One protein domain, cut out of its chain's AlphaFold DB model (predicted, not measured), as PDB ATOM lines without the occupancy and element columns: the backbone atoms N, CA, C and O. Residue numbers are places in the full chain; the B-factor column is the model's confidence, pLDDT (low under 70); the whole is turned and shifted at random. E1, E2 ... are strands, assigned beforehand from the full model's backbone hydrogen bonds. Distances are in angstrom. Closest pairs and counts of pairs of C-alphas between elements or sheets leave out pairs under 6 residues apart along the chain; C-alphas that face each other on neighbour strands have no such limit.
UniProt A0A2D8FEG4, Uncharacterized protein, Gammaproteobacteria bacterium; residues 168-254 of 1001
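This is residues 168 to 254 of the 1001 residues of an uncharacterized protein of Gammaproteobacteria bacterium (UniProt A0A2D8FEG4). The domain is one long, twisted ribbon of sheet, with nine short strands side by side and the ribbon's length running across them from E1 to E9. Each strand folds back beside the one before. The printed part has 87 residues and no named helix; its class is all strand, and E1 to E9 follow in the same order along the chain and across the sheet, a meander, each strand the antiparallel neighbour of the one before. It is only just loose, close to compact, with a radius of gyration of the C-alphas of 14.9 A, and a rod of 51 by 24 by 18 A.

Edge strand E1, residues 168 to 170, forms a hairpin with E2, residues 178 to 182; N 169 and O 179, 2.8 A apart, are within hydrogen-bond range. So are N 180 and O 190, 3.1 A, between E2 and E3, residues 187 to 191. E3 and E4, residues 204 to 209, run at 175 degrees, with N 191 and O 204 at 2.8 A. E4 and E5, residues 214 to 219, stand at 154 degrees, with N 205 and O 218 at 2.8 A. E5 and E6, residues 224 to 229, have N 215 and O 228 at 2.9 A. E6 and E7, residues 235 to 239, have N 236 and O 227 at 2.8 A. E7 and E8, residues 242 to 248, have N 244 and O 237 at 2.8 A. E8 and edge strand E9, residues 251 to 254, have N 253 and O 246 at 2.9 A. E1 and E9 are apart.

E1 begins at C-alpha 168, (163.058, 123.028, 86.991). E4 spans 14.7 A, E5 15.1 A and E8 16.8 A. E9 ends at C-alpha 254, (141.057, 104.156, 112.370).

The C-alphas farthest apart, of Ser 173 and Ser 250, are 51.0 A apart. The printed part has no cut. The link from E3 to E4, residues 192 to 203, is long. pLDDT is under 70 at 22 residues, among them 171 to 177 and 194 to 201.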
ATOM      1  N   ASN A 168     163.277 121.994  85.983       73.94
ATOM      2  CA  ASN A 168     163.058 123.028  86.991       73.94
ATOM      3  C   ASN A 168     162.101 124.097  86.450       73.94
ATOM      4  O   ASN A 168     162.507 124.950  85.660       73.94
ATOM      5  N   ILE A 169     160.846 124.073  86.896       76.81
ATOM      6  CA  ILE A 169     159.843 125.089  86.566       76.81
ATOM      7  C   ILE A 169     159.934 126.196  87.620       76.81
ATOM      8  O   ILE A 169     159.640 125.977  88.795       76.81
ATOM      9  N   ASN A 170     160.361 127.388  87.203       72.50
ATOM     10  CA  ASN A 170     160.357 128.588  88.036       72.50
ATOM     11  C   ASN A 170     159.270 129.548  87.537       72.50
ATOM     12  O   ASN A 170     159.275 129.913  86.362       72.50
ATOM     13  N   MET A 171     158.353 129.953  88.417       64.25
ATOM     14  CA  MET A 171     157.170 130.742  88.041       64.25
ATOM     15  C   MET A 171     157.312 132.252  88.299       64.25
ATOM     16  O   MET A 171     156.363 132.998  88.070       64.25
ATOM     17  N   GLY A 172     158.487 132.730  88.732       60.88
ATOM     18  CA  GLY A 172     158.730 134.156  88.961       60.88
ATOM     19  C   GLY A 172     160.207 134.562  88.947       60.88
ATOM     20  O   GLY A 172     161.116 133.735  88.975       60.88
ATOM     21  N   SER A 173     160.464 135.871  88.932       57.81
ATOM     22  CA  SER A 173     161.821 136.442  88.939       57.81
ATOM     23  C   SER A 173     162.506 136.430  90.316       57.81
ATOM     24  O   SER A 173     163.641 136.883  90.430       57.81
ATOM     25  N   SER A 174     161.837 135.936  91.364       54.03
ATOM     26  CA  SER A 174     162.321 135.964  92.748       54.03
ATOM     27  C   SER A 174     162.157 134.615  93.459       54.03
ATOM     28  O   SER A 174     161.232 134.453  94.242       54.03
ATOM     29  N   ILE A 175     163.099 133.695  93.212       55.75
ATOM     30  CA  ILE A 175     163.614 132.628  94.108       55.75
ATOM     31  C   ILE A 175     162.660 131.706  94.918       55.75
ATOM     32  O   ILE A 175     163.175 130.837  95.620       55.75
ATOM     33  N   ASP A 176     161.336 131.801  94.763       56.97
ATOM     34  CA  ASP A 176     160.303 130.927  95.342       56.97
ATOM     35  C   ASP A 176     158.999 130.938  94.505       56.97
ATOM     36  O   ASP A 176     158.673 131.973  93.914       56.97
ATOM     37  N   PRO A 177     158.187 129.861  94.523       53.62
ATOM     38  CA  PRO A 177     158.555 128.465  94.744       53.62
ATOM     39  C   PRO A 177     158.901 127.798  93.399       53.62
ATOM     40  O   PRO A 177     158.223 127.993  92.389       53.62
ATOM     41  N   ALA A 178     159.949 126.975  93.374       71.81
ATOM     42  CA  ALA A 178     160.217 126.116  92.221       71.81
ATOM     43  C   ALA A 178     159.370 124.835  92.296       71.81
ATOM     44  O   ALA A 178     159.157 124.300  93.387       71.81
ATOM     45  N   ILE A 179     158.968 124.308  91.139       80.19
ATOM     46  CA  ILE A 179     158.555 122.905  90.998       80.19
ATOM     47  C   ILE A 179     159.691 122.171  90.287       80.19
ATOM     48  O   ILE A 179     160.134 122.599  89.217       80.19
ATOM     49  N   GLU A 180     160.174 121.074  90.868       81.38
ATOM     50  CA  GLU A 180     161.151 120.190  90.221       81.38
ATOM     51  C   GLU A 180     160.502 118.845  89.879       81.38
ATOM     52  O   GLU A 180     159.838 118.245  90.724       81.38
ATOM     53  N   LEU A 181     160.699 118.380  88.643       83.50
ATOM     54  CA  LEU A 181     160.315 117.037  88.208       83.50
ATOM     55  C   LEU A 181     161.570 116.172  88.051       83.50
ATOM     56  O   LEU A 181     162.571 116.602  87.466       83.50
ATOM     57  N   LEU A 182     161.499 114.959  88.598       76.81
ATOM     58  CA  LEU A 182     162.617 114.039  88.817       76.81
ATOM     59  C   LEU A 182     162.273 112.639  88.290       76.81
ATOM     60  O   LEU A 182     161.253 112.074  88.688       76.81
ATOM     61  N   GLY A 183     163.138 112.079  87.434       69.19
ATOM     62  CA  GLY A 183     162.976 110.737  86.844       69.19
ATOM     63  C   GLY A 183     164.051 109.704  87.220       69.19
ATOM     64  O   GLY A 183     163.863 108.518  86.971       69.19
ATOM     65  N   ASP A 184     165.159 110.109  87.850       61.75
ATOM     66  CA  ASP A 184     166.292 109.223  88.194       61.75
ATOM     67  C   ASP A 184     166.046 108.390  89.480       61.75
ATOM     68  O   ASP A 184     166.940 108.184  90.304       61.75
ATOM     69  N   GLY A 185     164.802 107.956  89.705       67.06
ATOM     70  CA  GLY A 185     164.338 107.342  90.951       67.06
ATOM     71  C   GLY A 185     162.817 107.120  90.942       67.06
ATOM     72  O   GLY A 185     162.261 106.838  89.881       67.06
ATOM     73  N   PRO A 186     162.106 107.231  92.083       70.75
ATOM     74  CA  PRO A 186     160.652 107.368  92.042       70.75
ATOM     75  C   PRO A 186     160.282 108.659  91.298       70.75
ATOM     76  O   PRO A 186     160.860 109.716  91.569       70.75
ATOM     77  N   ASN A 187     159.316 108.577  90.380       84.00
ATOM     78  CA  ASN A 187     158.874 109.732  89.599       84.00
ATOM     79  C   ASN A 187     158.254 110.749  90.560       84.00
ATOM     80  O   ASN A 187     157.198 110.488  91.140       84.00
ATOM     81  N   THR A 188     158.941 111.869  90.777       86.06
ATOM     82  CA  THR A 188     158.615 112.819  91.849       86.06
ATOM     83  C   THR A 188     158.385 114.221  91.306       86.06
ATOM     84  O   THR A 188     159.156 114.721  90.485       86.06
ATOM     85  N   ILE A 189     157.315 114.855  91.792       89.38
ATOM     86  CA  ILE A 189     157.035 116.284  91.636       89.38
ATOM     87  C   ILE A 189     157.277 116.923  93.003       89.38
ATOM     88  O   ILE A 189     156.517 116.681  93.944       89.38
ATOM     89  N   ARG A 190     158.350 117.708  93.113       86.69
ATOM     90  CA  ARG A 190     158.785 118.349  94.357       86.69
ATOM     91  C   ARG A 190     158.327 119.799  94.431       86.69
ATOM     92  O   ARG A 190     158.646 120.600  93.551       86.69
ATOM     93  N   PHE A 191     157.676 120.133  95.540       86.19
ATOM     94  CA  PHE A 191     157.303 121.484  95.944       86.19
ATOM     95  C   PHE A 191     158.234 121.932  97.079       86.19
ATOM     96  O   PHE A 191     158.182 121.396  98.190       86.19
ATOM     97  N   PHE A 192     159.113 122.896  96.796       80.06
ATOM     98  CA  PHE A 192     160.031 123.453  97.795       80.06
ATOM     99  C   PHE A 192     159.298 124.398  98.758       80.06
ATOM    100  O   PHE A 192     158.350 125.079  98.367       80.06
ATOM    101  N   ASP A 193     159.749 124.446 100.013       74.94
ATOM    102  CA  ASP A 193     159.132 125.220 101.100       74.94
ATOM    103  C   ASP A 193     159.828 126.559 101.399       74.94
ATOM    104  O   ASP A 193     159.394 127.285 102.296       74.94
ATOM    105  N   GLY A 194     160.877 126.912 100.651       66.44
ATOM    106  CA  GLY A 194     161.492 128.231 100.734       66.44
ATOM    107  C   GLY A 194     162.741 128.445  99.877       66.44
ATOM    108  O   GLY A 194     163.281 127.531  99.240       66.44
ATOM    109  N   GLN A 195     163.180 129.705  99.935       65.62
ATOM    110  CA  GLN A 195     164.233 130.350  99.151       65.62
ATOM    111  C   GLN A 195     165.387 129.423  98.739       65.62
ATOM    112  O   GLN A 195     165.949 128.670  99.538       65.62
ATOM    113  N   ASN A 196     165.845 129.602  97.497       63.78
ATOM    114  CA  ASN A 196     167.081 129.001  96.976       63.78
ATOM    115  C   ASN A 196     167.045 127.458  96.857       63.78
ATOM    116  O   ASN A 196     168.092 126.812  96.871       63.78
ATOM    117  N   ARG A 197     165.842 126.871  96.712       67.00
ATOM    118  CA  ARG A 197     165.597 125.417  96.555       67.00
ATOM    119  C   ARG A 197     166.173 124.570  97.698       67.00
ATOM    120  O   ARG A 197     166.640 123.449  97.484       67.00
ATOM    121  N   SER A 198     166.146 125.097  98.920       63.72
ATOM    122  CA  SER A 198     166.564 124.332 100.093       63.72
ATOM    123  C   SER A 198     165.565 123.205 100.364       63.72
ATOM    124  O   SER A 198     164.370 123.451 100.490       63.72
ATOM    125  N   VAL A 199     166.038 121.963 100.479       65.00
ATOM    126  CA  VAL A 199     165.192 120.824 100.875       65.00
ATOM    127  C   VAL A 199     165.086 120.814 102.402       65.00
ATOM    128  O   VAL A 199     165.846 120.118 103.075       65.00
ATOM    129  N   THR A 200     164.201 121.647 102.961       67.31
ATOM    130  CA  THR A 200     163.910 121.633 104.406       67.31
ATOM    131  C   THR A 200     162.790 120.636 104.739       67.31
ATOM    132  O   THR A 200     162.239 119.973 103.860       67.31
ATOM    133  N   THR A 201     162.481 120.460 106.025       63.75
ATOM    134  CA  THR A 201     161.572 119.416 106.526       63.75
ATOM    135  C   THR A 201     160.120 119.552 106.066       63.75
ATOM    136  O   THR A 201     159.351 118.611 106.258       63.75
ATOM    137  N   ASN A 202     159.718 120.695 105.502       74.81
ATOM    138  CA  ASN A 202     158.326 120.964 105.135       74.81
ATOM    139  C   ASN A 202     158.082 120.865 103.623       74.81
ATOM    140  O   ASN A 202     156.917 120.767 103.236       74.81
ATOM    141  N   ALA A 203     159.132 120.816 102.794       85.81
ATOM    142  CA  ALA A 203     159.025 120.542 101.362       85.81
ATOM    143  C   ALA A 203     158.264 119.225 101.121       85.81
ATOM    144  O   ALA A 203     158.438 118.253 101.867       85.81
ATOM    145  N   VAL A 204     157.395 119.209 100.109       89.19
ATOM    146  CA  VAL A 204     156.461 118.104  99.837       89.19
ATOM    147  C   VAL A 204     156.751 117.511  98.469       89.19
ATOM    148  O   VAL A 204     156.843 118.241  97.482       89.19
ATOM    149  N   ASP A 205     156.829 116.188  98.414       90.38
ATOM    150  CA  ASP A 205     156.921 115.423  97.180       90.38
ATOM    151  C   ASP A 205     155.594 114.699  96.927       90.38
ATOM    152  O   ASP A 205     155.042 114.040  97.814       90.38
ATOM    153  N   ILE A 206     155.100 114.797  95.693       91.69
ATOM    154  CA  ILE A 206     154.148 113.830  95.138       91.69
ATOM    155  C   ILE A 206     154.992 112.789  94.403       91.69
ATOM    156  O   ILE A 206     155.651 113.115  93.415       91.69
ATOM    157  N   ALA A 207     155.019 111.561  94.919       88.56
ATOM    158  CA  ALA A 207     155.995 110.536  94.561       88.56
ATOM    159  C   ALA A 207     155.319 109.248  94.082       88.56
ATOM    160  O   ALA A 207     154.681 108.563  94.879       88.56
ATOM    161  N   TYR A 208     155.509 108.869  92.815       87.44
ATOM    162  CA  TYR A 208     155.153 107.527  92.347       87.44
ATOM    163  C   TYR A 208     156.338 106.570  92.522       87.44
ATOM    164  O   TYR A 208     157.374 106.711  91.858       87.44
ATOM    165  N   ARG A 209     156.209 105.591  93.425       82.06
ATOM    166  CA  ARG A 209     157.300 104.682  93.807       82.06
ATOM    167  C   ARG A 209     157.085 103.295  93.202       82.06
ATOM    168  O   ARG A 209     156.402 102.438  93.754       82.06
ATOM    169  N   THR A 210     157.785 103.039  92.102       70.19
ATOM    170  CA  THR A 210     157.776 101.778  91.328       70.19
ATOM    171  C   THR A 210     158.115 100.504  92.117       70.19
ATOM    172  O   THR A 210     157.843  99.411  91.640       70.19
ATOM    173  N   ALA A 211     158.692 100.613  93.318       70.94
ATOM    174  CA  ALA A 211     158.944  99.472  94.204       70.94
ATOM    175  C   ALA A 211     157.694  98.981  94.969       70.94
ATOM    176  O   ALA A 211     157.713  97.875  95.504       70.94
ATOM    177  N   PHE A 212     156.639  99.800  95.035       66.69
ATOM    178  CA  PHE A 212     155.383  99.512  95.742       66.69
ATOM    179  C   PHE A 212     154.133  99.793  94.885       66.69
ATOM    180  O   PHE A 212     153.023  99.566  95.348       66.69
ATOM    181  N   ASN A 213     154.311 100.297  93.655       76.12
ATOM    182  CA  ASN A 213     153.253 100.813  92.774       76.12
ATOM    183  C   ASN A 213     152.338 101.855  93.447       76.12
ATOM    184  O   ASN A 213     151.161 101.964  93.107       76.12
ATOM    185  N   ASP A 214     152.874 102.635  94.394       84.62
ATOM    186  CA  ASP A 214     152.107 103.624  95.148       84.62
ATOM    187  C   ASP A 214     152.400 105.075  94.759       84.62
ATOM    188  O   ASP A 214     153.521 105.456  94.410       84.62
ATOM    189  N   LEU A 215     151.347 105.890  94.818       89.62
ATOM    190  CA  LEU A 215     151.401 107.341  94.769       89.62
ATOM    191  C   LEU A 215     151.373 107.860  96.210       89.62
ATOM    192  O   LEU A 215     150.343 107.814  96.886       89.62
ATOM    193  N   ARG A 216     152.511 108.359  96.689       90.12
ATOM    194  CA  ARG A 216     152.628 108.970  98.017       90.12
ATOM    195  C   ARG A 216     152.578 110.484  97.938       90.12
ATOM    196  O   ARG A 216     153.118 111.091  97.015       90.12
ATOM    197  N   ILE A 217     151.988 111.077  98.968       92.88
ATOM    198  CA  ILE A 217     152.266 112.453  99.372       92.88
ATOM    199  C   ILE A 217     153.138 112.344 100.620       92.88
ATOM    200  O   ILE A 217     152.718 111.801 101.647       92.88
ATOM    201  N   GLU A 218     154.368 112.823 100.522       90.38
ATOM    202  CA  GLU A 218     155.401 112.658 101.541       90.38
ATOM    203  C   GLU A 218     156.198 113.960 101.707       90.38
ATOM    204  O   GLU A 218     156.221 114.817 100.823       90.38
ATOM    205  N   ARG A 219     156.842 114.150 102.860       88.75
ATOM    206  CA  ARG A 219     157.872 115.189 102.992       88.75
ATOM    207  C   ARG A 219     159.104 114.758 102.208       88.75
ATOM    208  O   ARG A 219     159.414 113.569 102.166       88.75
ATOM    209  N   ALA A 220     159.890 115.713 101.724       78.75
ATOM    210  CA  ALA A 220     161.156 115.433 101.038       78.75
ATOM    211  C   ALA A 220     162.225 114.735 101.921       78.75
ATOM    212  O   ALA A 220     163.264 114.299 101.424       78.75
ATOM    213  N   THR A 221     161.968 114.592 103.228       78.94
ATOM    214  CA  THR A 221     162.715 113.747 104.179       78.94
ATOM    215  C   THR A 221     162.318 112.261 104.150       78.94
ATOM    216  O   THR A 221     162.956 111.456 104.824       78.94
ATOM    217  N   GLY A 222     161.274 111.888 103.400       79.88
ATOM    218  CA  GLY A 222     160.702 110.538 103.328       79.88
ATOM    219  C   GLY A 222     159.529 110.268 104.281       79.88
ATOM    220  O   GLY A 222     158.979 109.169 104.242       79.88
ATOM    221  N   GLN A 223     159.131 111.236 105.118       88.81
ATOM    222  CA  GLN A 223     158.002 111.088 106.048       88.81
ATOM    223  C   GLN A 223     156.663 111.030 105.289       88.81
ATOM    224  O   GLN A 223     156.312 111.979 104.582       88.81
ATOM    225  N   LYS A 224     155.877 109.969 105.488       90.25
ATOM    226  CA  LYS A 224     154.559 109.785 104.857       90.25
ATOM    227  C   LYS A 224     153.520 110.776 105.400       90.25
ATOM    228  O   LYS A 224     153.442 111.016 106.608       90.25
ATOM    229  N   ILE A 225     152.676 111.292 104.502       92.62
ATOM    230  CA  ILE A 225     151.468 112.079 104.819       92.62
ATOM    231  C   ILE A 225     150.226 111.333 104.310       92.62
ATOM    232  O   ILE A 225     149.289 111.102 105.074       92.62
ATOM    233  N   ALA A 226     150.244 110.902 103.047       93.06
ATOM    234  CA  ALA A 226     149.208 110.067 102.446       93.06
ATOM    235  C   ALA A 226     149.812 109.044 101.472       93.06
ATOM    236  O   ALA A 226     150.886 109.265 100.909       93.06
ATOM    237  N   GLU A 227     149.107 107.937 101.269       91.25
ATOM    238  CA  GLU A 227     149.491 106.832 100.389       91.25
ATOM    239  C   GLU A 227     148.255 106.343  99.640       91.25
ATOM    240  O   GLU A 227     147.240 106.053 100.268       91.25
ATOM    241  N   PHE A 228     148.341 106.267  98.316       88.00
ATOM    242  CA  PHE A 228     147.288 105.770  97.437       88.00
ATOM    243  C   PHE A 228     147.939 104.763  96.487       88.00
ATOM    244  O   PHE A 228     148.700 105.160  95.601       88.00
ATOM    245  N   GLY A 229     147.732 103.465  96.698       76.06
ATOM    246  CA  GLY A 229     148.449 102.459  95.915       76.06
ATOM    247  C   GLY A 229     148.418 101.046  96.473       76.06
ATOM    248  O   GLY A 229     148.258 100.842  97.676       76.06
ATOM    249  N   GLY A 230     148.618 100.109  95.548       65.94
ATOM    250  CA  GLY A 230     148.198  98.714  95.639       65.94
ATOM    251  C   GLY A 230     147.133  98.422  94.575       65.94
ATOM    252  O   GLY A 230     146.286  99.271  94.290       65.94
ATOM    253  N   ASP A 231     147.158  97.223  93.984       60.84
ATOM    254  CA  ASP A 231     146.146  96.760  93.008       60.84
ATOM    255  C   ASP A 231     144.783  96.425  93.677       60.84
ATOM    256  O   ASP A 231     143.891  95.843  93.062       60.84
ATOM    257  N   ASP A 232     144.638  96.770  94.959       69.00
ATOM    258  CA  ASP A 232     143.569  96.412  95.896       69.00
ATOM    259  C   ASP A 232     142.685  97.604  96.323       69.00
ATOM    260  O   ASP A 232     141.678  97.413  97.004       69.00
ATOM    261  N   GLY A 233     143.037  98.833  95.925       70.69
ATOM    262  CA  GLY A 233     142.325 100.053  96.329       70.69
ATOM    263  C   GLY A 233     142.724 100.604  97.706       70.69
ATOM    264  O   GLY A 233     141.981 101.408  98.284       70.69
ATOM    265  N   HIS A 234     143.881 100.204  98.244       83.88
ATOM    266  CA  HIS A 234     144.425 100.756  99.484       83.88
ATOM    267  C   HIS A 234     144.713 102.270  99.378       83.88
ATOM    268  O   HIS A 234     145.454 102.756  98.515       83.88
ATOM    269  N   ALA A 235     144.140 103.016 100.324       90.81
ATOM    270  CA  ALA A 235     144.366 104.435 100.556       90.81
ATOM    271  C   ALA A 235     144.520 104.688 102.062       90.81
ATOM    272  O   ALA A 235     143.712 104.220 102.869       90.81
ATOM    273  N   ALA A 236     145.550 105.436 102.459       92.25
ATOM    274  CA  ALA A 236     145.887 105.636 103.864       92.25
ATOM    275  C   ALA A 236     146.423 107.036 104.185       92.25
ATOM    276  O   ALA A 236     147.140 107.654 103.397       92.25
ATOM    277  N   LEU A 237     146.114 107.505 105.396       93.12
ATOM    278  CA  LEU A 237     146.572 108.782 105.950       93.12
ATOM    279  C   LEU A 237     147.494 108.551 107.150       93.12
ATOM    280  O   LEU A 237     147.221 107.709 108.014       93.12
ATOM    281  N   TYR A 238     148.570 109.330 107.219       92.69
ATOM    282  CA  TYR A 238     149.668 109.161 108.166       92.69
ATOM    283  C   TYR A 238     149.871 110.412 109.028       92.69
ATOM    284  O   TYR A 238     149.734 111.546 108.573       92.69
ATOM    285  N   PHE A 239     150.260 110.199 110.283       90.00
ATOM    286  CA  PHE A 239     150.732 111.250 111.181       90.00
ATOM    287  C   PHE A 239     152.012 110.770 111.865       90.00
ATOM    288  O   PHE A 239     151.974 109.785 112.603       90.00
ATOM    289  N   ASN A 240     153.133 111.456 111.617       87.12
ATOM    290  CA  ASN A 240     154.481 111.056 112.053       87.12
ATOM    291  C   ASN A 240     154.770 109.576 111.737       87.12
ATOM    292  O   ASN A 240     154.949 108.761 112.642       87.12
ATOM    293  N   ASP A 241     154.681 109.229 110.444       86.94
ATOM    294  CA  ASP A 241     154.835 107.880 109.859       86.94
ATOM    295  C   ASP A 241     153.915 106.780 110.421       86.94
ATOM    296  O   ASP A 241     153.914 105.644 109.944       86.94
ATOM    297  N   THR A 242     153.044 107.119 111.371       90.38
ATOM    298  CA  THR A 242     152.045 106.217 111.936       90.38
ATOM    299  C   THR A 242     150.756 106.330 111.129       90.38
ATOM    300  O   THR A 242     150.141 107.398 111.090       90.38
ATOM    301  N   LYS A 243     150.334 105.228 110.502       91.19
ATOM    302  CA  LYS A 243     149.032 105.091 109.829       91.19
ATOM    303  C   LYS A 243     147.906 105.411 110.823       91.19
ATOM    304  O   LYS A 243     147.884 104.875 111.930       91.19
ATOM    305  N   ARG A 244     147.012 106.335 110.460       92.94
ATOM    306  CA  ARG A 244     145.886 106.804 111.294       92.94
ATOM    307  C   ARG A 244     144.525 106.451 110.722       92.94
ATOM    308  O   ARG A 244     143.614 106.207 111.507       92.94
ATOM    309  N   LEU A 245     144.418 106.406 109.401       92.19
ATOM    310  CA  LEU A 245     143.239 105.968 108.665       92.19
ATOM    311  C   LEU A 245     143.704 105.110 107.481       92.19
ATOM    312  O   LEU A 245     144.725 105.431 106.872       92.19
ATOM    313  N   GLU A 246     142.987 104.030 107.187       91.31
ATOM    314  CA  GLU A 246     143.268 103.088 106.094       91.31
ATOM    315  C   GLU A 246     141.956 102.534 105.522       91.31
ATOM    316  O   GLU A 246     141.075 102.160 106.293       91.31
ATOM    317  N   THR A 247     141.828 102.446 104.196       90.94
ATOM    318  CA  THR A 247     140.763 101.662 103.549       90.94
ATOM    319  C   THR A 247     141.090 100.170 103.559       90.94
ATOM    320  O   THR A 247     142.244  99.769 103.399       90.94
ATOM    321  N   ARG A 248     140.059  99.335 103.714       83.50
ATOM    322  CA  ARG A 248     140.122  97.879 103.518       83.50
ATOM    323  C   ARG A 248     138.895  97.396 102.749       83.50
ATOM    324  O   ARG A 248     137.914  98.125 102.611       83.50
ATOM    325  N   ASP A 249     138.937  96.139 102.317       79.19
ATOM    326  CA  ASP A 249     137.833  95.383 101.697       79.19
ATOM    327  C   ASP A 249     136.467  95.533 102.402       79.19
ATOM    328  O   ASP A 249     135.410  95.438 101.782       79.19
ATOM    329  N   SER A 250     136.510  95.778 103.709       75.81
ATOM    330  CA  SER A 250     135.395  95.791 104.648       75.81
ATOM    331  C   SER A 250     135.092  97.182 105.230       75.81
ATOM    332  O   SER A 250     134.213  97.300 106.088       75.81
ATOM    333  N   GLY A 251     135.764  98.244 104.759       82.88
ATOM    334  CA  GLY A 251     135.475  99.632 105.136       82.88
ATOM    335  C   GLY A 251     136.721 100.471 105.424       82.88
ATOM    336  O   GLY A 251     137.591 100.626 104.569       82.88
ATOM    337  N   VAL A 252     136.774 101.069 106.619       88.50
ATOM    338  CA  VAL A 252     137.847 101.980 107.045       88.50
ATOM    339  C   VAL A 252     138.301 101.653 108.467       88.50
ATOM    340  O   VAL A 252     137.500 101.667 109.402       88.50
ATOM    341  N   ASP A 253     139.602 101.440 108.636       88.19
ATOM    342  CA  ASP A 253     140.263 101.280 109.930       88.19
ATOM    343  C   ASP A 253     140.806 102.621 110.436       88.19
ATOM    344  O   ASP A 253     141.436 103.373 109.691       88.19
ATOM    345  N   ILE A 254     140.609 102.911 111.728       89.75
ATOM    346  CA  ILE A 254     141.057 104.156 112.370       89.75
ATOM    347  C   ILE A 254     141.917 103.836 113.598       89.75
ATOM    348  O   ILE A 254     141.455 103.249 114.574       89.75
TER     349      ILE A 254